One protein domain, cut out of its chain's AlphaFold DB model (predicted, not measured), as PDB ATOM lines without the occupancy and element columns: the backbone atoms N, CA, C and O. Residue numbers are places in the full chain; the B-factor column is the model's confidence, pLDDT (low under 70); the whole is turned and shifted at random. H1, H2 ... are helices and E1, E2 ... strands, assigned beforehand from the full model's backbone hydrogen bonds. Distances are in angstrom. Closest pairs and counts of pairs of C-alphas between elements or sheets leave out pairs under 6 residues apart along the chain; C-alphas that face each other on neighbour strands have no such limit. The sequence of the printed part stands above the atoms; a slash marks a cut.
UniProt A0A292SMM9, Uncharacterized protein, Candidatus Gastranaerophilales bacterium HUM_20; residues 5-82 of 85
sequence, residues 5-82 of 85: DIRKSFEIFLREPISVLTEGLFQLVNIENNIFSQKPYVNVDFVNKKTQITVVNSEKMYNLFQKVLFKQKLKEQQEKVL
ATOM      1  N   ASP A   5     382.885 450.852 856.788       78.38
ATOM      2  CA  ASP A   5     384.180 451.374 857.210       78.38
ATOM      3  C   ASP A   5     384.325 451.210 858.722       78.38
ATOM      4  O   ASP A   5     383.698 451.917 859.514       78.38
ATOM      5  N   ILE A   6     385.172 450.264 859.118       77.69
ATOM      6  CA  ILE A   6     385.421 449.941 860.519       77.69
ATOM      7  C   ILE A   6     385.967 451.139 861.312       77.69
ATOM      8  O   ILE A   6     385.684 451.258 862.502       77.69
ATOM      9  N   ARG A   7     386.680 452.070 860.665       72.19
ATOM     10  CA  ARG A   7     387.225 453.267 861.325       72.19
ATOM     11  C   ARG A   7     386.114 454.217 861.759       72.19
ATOM     12  O   ARG A   7     386.145 454.709 862.881       72.19
ATOM     13  N   LYS A   8     385.088 454.389 860.920       75.06
ATOM     14  CA  LYS A   8     383.887 455.165 861.270       75.06
ATOM     15  C   LYS A   8     383.117 454.538 862.423       75.06
ATOM     16  O   LYS A   8     382.622 455.255 863.283       75.06
ATOM     17  N   SER A   9     383.031 453.212 862.466       74.19
ATOM     18  CA  SER A   9     382.380 452.511 863.576       74.19
ATOM     19  C   SER A   9     383.124 452.730 864.895       74.19
ATOM     20  O   SER A   9     382.486 452.982 865.913       74.19
ATOM     21  N   PHE A  10     384.461 452.713 864.873       73.69
ATOM     22  CA  PHE A  10     385.268 453.058 866.044       73.69
ATOM     23  C   PHE A  10     385.101 454.520 866.461       73.69
ATOM     24  O   PHE A  10     384.933 454.784 867.645       73.69
ATOM     25  N   GLU A  11     385.085 455.466 865.518       69.50
ATOM     26  CA  GLU A  11     384.802 456.872 865.836       69.50
ATOM     27  C   GLU A  11     383.435 457.040 866.503       69.50
ATOM     28  O   GLU A  11     383.329 457.734 867.511       69.50
ATOM     29  N   ILE A  12     382.396 456.382 865.984       73.31
ATOM     30  CA  ILE A  12     381.042 456.430 866.551       73.31
ATOM     31  C   ILE A  12     381.017 455.816 867.954       73.31
ATOM     32  O   ILE A  12     380.455 456.420 868.864       73.31
ATOM     33  N   PHE A  13     381.656 454.660 868.142       71.62
ATOM     34  CA  PHE A  13     381.746 453.989 869.438       71.62
ATOM     35  C   PHE A  13     382.488 454.836 870.480       71.62
ATOM     36  O   PHE A  13     382.075 454.911 871.632       71.62
ATOM     37  N   LEU A  14     383.568 455.508 870.077       65.56
ATOM     38  CA  LEU A  14     384.369 456.356 870.959       65.56
ATOM     39  C   LEU A  14     383.741 457.738 871.192       65.56
ATOM     40  O   LEU A  14     384.071 458.401 872.174       65.56
ATOM     41  N   ARG A  15     382.825 458.186 870.328       68.31
ATOM     42  CA  ARG A  15     382.193 459.508 870.426       68.31
ATOM     43  C   ARG A  15     381.408 459.686 871.718       68.31
ATOM     44  O   ARG A  15     381.474 460.756 872.315       68.31
ATOM     45  N   GLU A  16     380.677 458.665 872.142       60.16
ATOM     46  CA  GLU A  16     379.878 458.704 873.367       60.16
ATOM     47  C   GLU A  16     380.751 458.860 874.632       60.16
ATOM     48  O   GLU A  16     380.576 459.858 875.336       60.16
ATOM     49  N   PRO A  17     381.765 458.011 874.895       60.91
ATOM     50  CA  PRO A  17     382.642 458.183 876.056       60.91
ATOM     51  C   PRO A  17     383.478 459.468 875.994       60.91
ATOM     52  O   PRO A  17     383.705 460.097 877.026       60.91
ATOM     53  N   ILE A  18     383.887 459.917 874.801       59.78
ATOM     54  CA  ILE A  18     384.589 461.202 874.642       59.78
ATOM     55  C   ILE A  18     383.653 462.381 874.938       59.78
ATOM     56  O   ILE A  18     384.096 463.383 875.493       59.78
ATOM     57  N   SER A  19     382.356 462.275 874.624       57.84
ATOM     58  CA  SER A  19     381.391 463.359 874.859       57.84
ATOM     59  C   SER A  19     381.138 463.650 876.340       57.84
ATOM     60  O   SER A  19     380.725 464.756 876.674       57.84
ATOM     61  N   VAL A  20     381.445 462.703 877.233       56.69
ATOM     62  CA  VAL A  20     381.416 462.895 878.694       56.69
ATOM     63  C   VAL A  20     382.540 463.835 879.169       56.69
ATOM     64  O   VAL A  20     382.433 464.440 880.235       56.69
ATOM     65  N   LEU A  21     383.595 464.020 878.367       54.59
ATOM     66  CA  LEU A  21     384.761 464.858 878.669       54.59
ATOM     67  C   LEU A  21     384.555 466.297 878.180       54.59
ATOM     68  O   LEU A  21     385.266 466.794 877.307       54.59
ATOM     69  N   THR A  22     383.550 466.976 878.734       51.47
ATOM     70  CA  THR A  22     383.061 468.271 878.230       51.47
ATOM     71  C   THR A  22     383.932 469.479 878.592       51.47
ATOM     72  O   THR A  22     383.818 470.512 877.941       51.47
ATOM     73  N   GLU A  23     384.793 469.395 879.616       53.66
ATOM     74  CA  GLU A  23     385.492 470.572 880.184       53.66
ATOM     75  C   GLU A  23     387.031 470.460 880.211       53.66
ATOM     76  O   GLU A  23     387.727 471.242 880.872       53.66
ATOM     77  N   GLY A  24     387.580 469.490 879.477       57.31
ATOM     78  CA  GLY A  24     389.015 469.241 879.350       57.31
ATOM     79  C   GLY A  24     389.343 467.764 879.531       57.31
ATOM     80  O   GLY A  24     388.919 467.142 880.500       57.31
ATOM     81  N   LEU A  25     390.104 467.204 878.589       61.03
ATOM     82  CA  LEU A  25     390.331 465.759 878.505       61.03
ATOM     83  C   LEU A  25     391.119 465.192 879.691       61.03
ATOM     84  O   LEU A  25     390.863 464.055 880.065       61.03
ATOM     85  N   PHE A  26     392.051 465.954 880.283       63.88
ATOM     86  CA  PHE A  26     392.971 465.436 881.299       63.88
ATOM     87  C   PHE A  26     393.318 466.457 882.392       63.88
ATOM     88  O   PHE A  26     393.725 467.583 882.095       63.88
ATOM     89  N   GLN A  27     393.237 466.035 883.654       63.88
ATOM     90  CA  GLN A  27     393.796 466.714 884.825       63.88
ATOM     91  C   GLN A  27     394.878 465.822 885.438       63.88
ATOM     92  O   GLN A  27     394.602 464.685 885.798       63.88
ATOM     93  N   LEU A  28     396.111 466.316 885.548       66.62
ATOM     94  CA  LEU A  28     397.215 465.566 886.148       66.62
ATOM     95  C   LEU A  28     397.417 466.024 887.595       66.62
ATOM     96  O   LEU A  28     397.591 467.218 887.836       66.62
ATOM     97  N   VAL A  29     397.413 465.086 888.539       65.31
ATOM     98  CA  VAL A  29     397.635 465.352 889.969       65.31
ATOM     99  C   VAL A  29     398.823 464.524 890.446       65.31
ATOM    100  O   VAL A  29     398.873 463.325 890.182       65.31
ATOM    101  N   ASN A  30     399.778 465.161 891.126       68.81
ATOM    102  CA  ASN A  30     400.889 464.483 891.792       68.81
ATOM    103  C   ASN A  30     400.600 464.392 893.292       68.81
ATOM    104  O   ASN A  30     400.270 465.408 893.906       68.81
ATOM    105  N   ILE A  31     400.736 463.202 893.869       71.81
ATOM    106  CA  ILE A  31     400.668 462.987 895.314       71.81
ATOM    107  C   ILE A  31     401.989 462.365 895.756       71.81
ATOM    108  O   ILE A  31     402.335 461.255 895.352       71.81
ATOM    109  N   GLU A  32     402.712 463.082 896.607       61.44
ATOM    110  CA  GLU A  32     403.950 462.618 897.224       61.44
ATOM    111  C   GLU A  32     403.664 462.280 898.689       61.44
ATOM    112  O   GLU A  32     403.523 463.157 899.538       61.44
ATOM    113  N   ASN A  33     403.530 460.986 898.974       61.41
ATOM    114  CA  ASN A  33     403.396 460.433 900.317       61.41
ATOM    115  C   ASN A  33     404.731 459.828 900.768       61.41
ATOM    116  O   ASN A  33     405.566 459.444 899.951       61.41
ATOM    117  N   ASN A  34     404.911 459.706 902.086       56.41
ATOM    118  CA  ASN A  34     406.141 459.248 902.737       56.41
ATOM    119  C   ASN A  34     406.779 458.035 902.012       56.41
ATOM    120  O   ASN A  34     406.228 456.927 902.002       56.41
ATOM    121  N   ILE A  35     407.944 458.284 901.402       55.22
ATOM    122  CA  ILE A  35     408.587 457.516 900.311       55.22
ATOM    123  C   ILE A  35     408.894 456.057 900.706       55.22
ATOM    124  O   ILE A  35     409.063 455.183 899.861       55.22
ATOM    125  N   PHE A  36     408.907 455.768 902.006       58.44
ATOM    126  CA  PHE A  36     409.253 454.466 902.571       58.44
ATOM    127  C   PHE A  36     408.079 453.485 902.720       58.44
ATOM    128  O   PHE A  36     408.306 452.345 903.113       58.44
ATOM    129  N   SER A  37     406.835 453.885 902.426       59.12
ATOM    130  CA  SER A  37     405.657 453.076 902.799       59.12
ATOM    131  C   SER A  37     404.707 452.686 901.663       59.12
ATOM    132  O   SER A  37     403.953 451.727 901.823       59.12
ATOM    133  N   GLN A  38     404.718 453.369 900.512       63.28
ATOM    134  CA  GLN A  38     403.703 453.156 899.471       63.28
ATOM    135  C   GLN A  38     404.321 452.971 898.088       63.28
ATOM    136  O   GLN A  38     405.094 453.808 897.618       63.28
ATOM    137  N   LYS A  39     403.946 451.867 897.429       72.81
ATOM    138  CA  LYS A  39     404.360 451.559 896.056       72.81
ATOM    139  C   LYS A  39     403.879 452.665 895.107       72.81
ATOM    140  O   LYS A  39     402.749 453.127 895.267       72.81
ATOM    141  N   PRO A  40     404.691 453.062 894.115       78.62
ATOM    142  CA  PRO A  40     404.253 454.005 893.098       78.62
ATOM    143  C   PRO A  40     403.064 453.424 892.333       78.62
ATOM    144  O   PRO A  40     403.087 452.255 891.941       78.62
ATOM    145  N   TYR A  41     402.039 454.239 892.106       80.38
ATOM    146  CA  TYR A  41     400.888 453.838 891.305       80.38
ATOM    147  C   TYR A  41     400.321 455.016 890.521       80.38
ATOM    148  O   TYR A  41     400.557 456.184 890.830       80.38
ATOM    149  N   VAL A  42     399.583 454.680 889.469       80.75
ATOM    150  CA  VAL A  42     398.849 455.637 888.646       80.75
ATOM    151  C   VAL A  42     397.385 455.233 888.702       80.75
ATOM    152  O   VAL A  42     397.068 454.073 888.447       80.75
ATOM    153  N   ASN A  43     396.513 456.174 889.044       80.56
ATOM    154  CA  ASN A  43     395.068 455.998 888.992       80.56
ATOM    155  C   ASN A  43     394.465 456.913 887.916       80.56
ATOM    156  O   ASN A  43     394.979 458.006 887.672       80.56
ATOM    157  N   VAL A  44     393.399 456.453 887.269       80.62
ATOM    158  CA  VAL A  44     392.640 457.184 886.260       80.62
ATOM    159  C   VAL A  44     391.177 457.172 886.679       80.62
ATOM    160  O   VAL A  44     390.522 456.138 886.606       80.62
ATOM    161  N   ASP A  45     390.673 458.333 887.082       79.62
ATOM    162  CA  ASP A  45     389.307 458.511 887.571       79.62
ATOM    163  C   ASP A  45     388.587 459.609 886.782       79.62
ATOM    164  O   ASP A  45     389.219 460.468 886.166       79.62
ATOM    165  N   PHE A  46     387.255 459.625 886.820       75.19
ATOM    166  CA  PHE A  46     386.459 460.721 886.262       75.19
ATOM    167  C   PHE A  46     386.012 461.655 887.386       75.19
ATOM    168  O   PHE A  46     385.193 461.283 888.224       75.19
ATOM    169  N   VAL A  47     386.528 462.883 887.396       70.56
ATOM    170  CA  VAL A  47     386.194 463.906 888.397       70.56
ATOM    171  C   VAL A  47     385.689 465.143 887.666       70.56
ATOM    172  O   VAL A  47     386.346 465.642 886.756       70.56
ATOM    173  N   ASN A  48     384.504 465.640 888.033       67.81
ATOM    174  CA  ASN A  48     383.913 466.863 887.469       67.81
ATOM    175  C   ASN A  48     383.916 466.909 885.924       67.81
ATOM    176  O   ASN A  48     384.304 467.914 885.333       67.81
ATOM    177  N   LYS A  49     383.495 465.816 885.264       69.06
ATOM    178  CA  LYS A  49     383.456 465.681 883.786       69.06
ATOM    179  C   LYS A  49     384.827 465.807 883.098       69.06
ATOM    180  O   LYS A  49     384.910 466.156 881.919       69.06
ATOM    181  N   LYS A  50     385.909 465.526 883.828       68.94
ATOM    182  CA  LYS A  50     387.284 465.450 883.318       68.94
ATOM    183  C   LYS A  50     387.892 464.112 883.709       68.94
ATOM    184  O   LYS A  50     387.607 463.591 884.788       68.94
ATOM    185  N   THR A  51     388.754 463.567 882.857       78.44
ATOM    186  CA  THR A  51     389.586 462.423 883.242       78.44
ATOM    187  C   THR A  51     390.726 462.950 884.100       78.44
ATOM    188  O   THR A  51     391.540 463.749 883.642       78.44
ATOM    189  N   GLN A  52     390.808 462.528 885.350       75.81
ATOM    190  CA  GLN A  52     391.921 462.831 886.230       75.81
ATOM    191  C   GLN A  52     392.900 461.657 886.239       75.81
ATOM    192  O   GLN A  52     392.536 460.538 886.587       75.81
ATOM    193  N   ILE A  53     394.154 461.924 885.884       81.62
ATOM    194  CA  ILE A  53     395.265 460.992 886.059       81.62
ATOM    195  C   ILE A  53     395.988 461.398 887.342       81.62
ATOM    196  O   ILE A  53     396.617 462.455 887.411       81.62
ATOM    197  N   THR A  54     395.895 460.559 888.362       80.75
ATOM    198  CA  THR A  54     396.580 460.753 889.638       80.75
ATOM    199  C   THR A  54     397.838 459.898 889.645       80.75
ATOM    200  O   THR A  54     397.764 458.674 889.565       80.75
ATOM    201  N   VAL A  55     398.999 460.536 889.724       78.50
ATOM    202  CA  VAL A  55     400.292 459.868 889.858       78.50
ATOM    203  C   VAL A  55     400.721 459.969 891.309       78.50
ATOM    204  O   VAL A  55     400.800 461.068 891.853       78.50
ATOM    205  N   VAL A  56     401.001 458.828 891.930       77.25
ATOM    206  CA  VAL A  56     401.434 458.768 893.325       77.25
ATOM    207  C   VAL A  56     402.853 458.234 893.398       77.25
ATOM    208  O   VAL A  56     403.161 457.189 892.817       77.25
ATOM    209  N   ASN A  57     403.718 458.954 894.115       74.94
ATOM    210  CA  ASN A  57     405.104 458.573 894.406       74.94
ATOM    211  C   ASN A  57     405.939 458.213 893.164       74.94
ATOM    212  O   ASN A  57     406.813 457.347 893.215       74.94
ATOM    213  N   SER A  58     405.670 458.847 892.018       80.12
ATOM    214  CA  SER A  58     406.407 458.589 890.779       80.12
ATOM    215  C   SER A  58     406.636 459.861 889.969       80.12
ATOM    216  O   SER A  58     405.955 460.140 888.980       80.12
ATOM    217  N   GLU A  59     407.667 460.609 890.353       79.94
ATOM    218  CA  GLU A  59     408.071 461.845 889.675       79.94
ATOM    219  C   GLU A  59     408.370 461.612 888.183       79.94
ATOM    220  O   GLU A  59     407.968 462.384 887.314       79.94
ATOM    221  N   LYS A  60     409.004 460.479 887.850       84.62
ATOM    222  CA  LYS A  60     409.289 460.090 886.461       84.62
ATOM    223  C   LYS A  60     408.014 459.984 885.616       84.62
ATOM    224  O   LYS A  60     407.998 460.462 884.482       84.62
ATOM    225  N   MET A  61     406.964 459.359 886.152       80.19
ATOM    226  CA  MET A  61     405.690 459.191 885.447       80.19
ATOM    227  C   MET A  61     404.936 460.514 885.338       80.19
ATOM    228  O   MET A  61     404.423 460.838 884.269       80.19
ATOM    229  N   TYR A  62     404.947 461.316 886.401       80.12
ATOM    230  CA  TYR A  62     404.376 462.657 886.385       80.12
ATOM    231  C   TYR A  62     405.031 463.536 885.307       80.12
ATOM    232  O   TYR A  62     404.342 464.087 884.445       80.12
ATOM    233  N   ASN A  63     406.365 463.570 885.266       82.69
ATOM    234  CA  ASN A  63     407.136 464.326 884.279       82.69
ATOM    235  C   ASN A  63     406.895 463.842 882.840       82.69
ATOM    236  O   ASN A  63     406.862 464.647 881.904       82.69
ATOM    237  N   LEU A  64     406.711 462.533 882.637       85.94
ATOM    238  CA  LEU A  64     406.359 461.976 881.331       85.94
ATOM    239  C   LEU A  64     404.981 462.466 880.876       85.94
ATOM    240  O   LEU A  64     404.856 462.998 879.770       85.94
ATOM    241  N   PHE A  65     403.962 462.325 881.726       82.19
ATOM    242  CA  PHE A  65     402.603 462.734 881.385       82.19
ATOM    243  C   PHE A  65     402.502 464.240 881.152       82.19
ATOM    244  O   PHE A  65     401.890 464.654 880.168       82.19
ATOM    245  N   GLN A  66     403.182 465.062 881.955       81.25
ATOM    246  CA  GLN A  66     403.266 466.502 881.704       81.25
ATOM    247  C   GLN A  66     403.844 466.827 880.322       81.25
ATOM    248  O   GLN A  66     403.260 467.620 879.580       81.25
ATOM    249  N   LYS A  67     404.969 466.204 879.942       85.50
ATOM    250  CA  LYS A  67     405.611 466.444 878.638       85.50
ATOM    251  C   LYS A  67     404.708 466.050 877.473       85.50
ATOM    252  O   LYS A  67     404.654 466.771 876.477       85.50
ATOM    253  N   VAL A  68     404.014 464.919 877.579       84.44
ATOM    254  CA  VAL A  68     403.087 464.453 876.538       84.44
ATOM    255  C   VAL A  68     401.895 465.404 876.410       84.44
ATOM    256  O   VAL A  68     401.611 465.859 875.303       84.44
ATOM    257  N   LEU A  69     401.268 465.785 877.530       81.00
ATOM    258  CA  LEU A  69     400.155 466.741 877.547       81.00
ATOM    259  C   LEU A  69     400.556 468.098 876.958       81.00
ATOM    260  O   LEU A  69     399.801 468.700 876.196       81.00
ATOM    261  N   PHE A  70     401.761 468.573 877.271       81.25
ATOM    262  CA  PHE A  70     402.282 469.817 876.716       81.25
ATOM    263  C   PHE A  70     402.466 469.740 875.193       81.25
ATOM    264  O   PHE A  70     402.009 470.627 874.472       81.25
ATOM    265  N   LYS A  71     403.068 468.657 874.682       83.75
ATOM    266  CA  LYS A  71     403.226 468.438 873.233       83.75
ATOM    267  C   LYS A  71     401.883 468.381 872.505       83.75
ATOM    268  O   LYS A  71     401.762 468.940 871.418       83.75
ATOM    269  N   GLN A  72     400.880 467.739 873.103       79.94
ATOM    270  CA  GLN A  72     399.537 467.676 872.533       79.94
ATOM    271  C   GLN A  72     398.897 469.068 872.439       79.94
ATOM    272  O   GLN A  72     398.413 469.436 871.372       79.94
ATOM    273  N   LYS A  73     398.990 469.883 873.499       79.94
ATOM    274  CA  LYS A  73     398.497 471.273 873.481       79.94
ATOM    275  C   LYS A  73     399.159 472.118 872.392       79.94
ATOM    276  O   LYS A  73     398.476 472.901 871.740       79.94
ATOM    277  N   LEU A  74     400.468 471.964 872.178       83.00
ATOM    278  CA  LEU A  74     401.171 472.668 871.099       83.00
ATOM    279  C   LEU A  74     400.638 472.270 869.719       83.00
ATOM    280  O   LEU A  74     400.407 473.141 868.881       83.00
ATOM    281  N   LYS A  75     400.401 470.974 869.498       82.25
ATOM    282  CA  LYS A  75     399.838 470.469 868.242       82.25
ATOM    283  C   LYS A  75     398.432 471.024 867.990       82.25
ATOM    284  O   LYS A  75     398.177 471.553 866.915       82.25
ATOM    285  N   GLU A  76     397.559 471.002 868.997       81.50
ATOM    286  CA  GLU A  76     396.203 471.569 868.899       81.50
ATOM    287  C   GLU A  76     396.214 473.076 868.597       81.50
ATOM    288  O   GLU A  76     395.364 473.575 867.861       81.50
ATOM    289  N   GLN A  77     397.166 473.829 869.161       79.38
ATOM    290  CA  GLN A  77     397.319 475.253 868.854       79.38
ATOM    291  C   GLN A  77     397.756 475.475 867.403       79.38
ATOM    292  O   GLN A  77     397.187 476.331 866.728       79.38
ATOM    293  N   GLN A  78     398.717 474.693 866.907       81.50
ATOM    294  CA  GLN A  78     399.166 474.767 865.513       81.50
ATOM    295  C   GLN A  78     398.038 474.426 864.533       81.50
ATOM    296  O   GLN A  78     397.833 475.151 863.563       81.50
ATOM    297  N   GLU A  79     397.260 473.378 864.815       79.31
ATOM    298  CA  GLU A  79     396.105 472.981 864.000       79.31
ATOM    299  C   GLU A  79     395.015 474.062 863.983       79.31
ATOM    300  O   GLU A  79     394.479 474.381 862.922       79.31
ATOM    301  N   LYS A  80     394.733 474.705 865.126       74.62
ATOM    302  CA  LYS A  80     393.786 475.832 865.198       74.62
ATOM    303  C   LYS A  80     394.239 477.033 864.372       74.62
ATOM    304  O   LYS A  80     393.398 477.671 863.742       74.62
ATOM    305  N   VAL A  81     395.536 477.348 864.375       74.81
ATOM    306  CA  VAL A  81     396.103 478.437 863.564       74.81
ATOM    307  C   VAL A  81     396.030 478.098 862.073       74.81
ATOM    308  O   VAL A  81     395.613 478.949 861.296       74.81
ATOM    309  N   LEU A  82     396.347 476.859 861.678       65.69
ATOM    310  CA  LEU A  82     396.231 476.413 860.283       65.69
ATOM    311  C   LEU A  82     394.782 476.404 859.778       65.69
ATOM    312  O   LEU A  82     394.552 476.756 858.633       65.69
TER     313      LEU A  82
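What this domain is: This is residues 5 to 82 of the 85 residues of an uncharacterized protein of Candidatus Gastranaerophilales bacterium HUM_20 (UniProt A0A292SMM9). A small, strongly twisted sheet of three strands has the first part of the long helix H2, residues 59 to 69, packed over one face, while the rest of H2, residues 70 to 82, sticks out as a free arm. H1 sticks out too, with residues 5 to 18 standing free, and the other face of the sheet is bare. The printed part has 78 residues, in the order H1 E1 E2 E3 H2; the sheet, E1 E3 E2, is mixed, and the class is mixed, helices and strands. The whole is loose, with a radius of gyration of the C-alphas of 16.0 A, and spans 51 by 28 by 25 A.

How they stand to each other: H1, residues 6 to 19, is not on the sheet. E1, residues 26 to 31, is an edge strand, parallel to inner strand E3, residues 50 to 56, at 24 degrees, with N 29 and O 53 3.0 A apart. E2, residues 41 to 47, is the other edge strand and forms an antiparallel hairpin with E3, at 157 degrees, with N 43 and O 54 2.8 A apart. H2, residues 59 to 82, on one face of the sheet, gives two layers, helix over sheet. It runs along the strands, over E1 and E3, at a height over the sheet of 11.3 A. The closest C-alphas of E3 and H2 are those of Val 55 and Tyr 62, 6.0 A apart. H1 and H2 are apart. Every O i to N i+4 pair is within hydrogen-bond range in H2, and 8 of 10 in H1.

Where its parts are: H1 begins at C-alpha 6 (385.421, 449.941, 860.519) and is 20.0 A long. E1 measures 16.2 A, E2 18.0 A and E3 18.6 A. H2, 34.9 A, ends at C-alpha 82 (396.231, 476.413, 860.283).

The domain as a whole: The C-alphas farthest apart, those of Asp 5 and Phe 36, are 51.9 A apart. The printed part has no cut and no long link. Residues 14 to 30 and 32 to 38 are among those with pLDDT under 70.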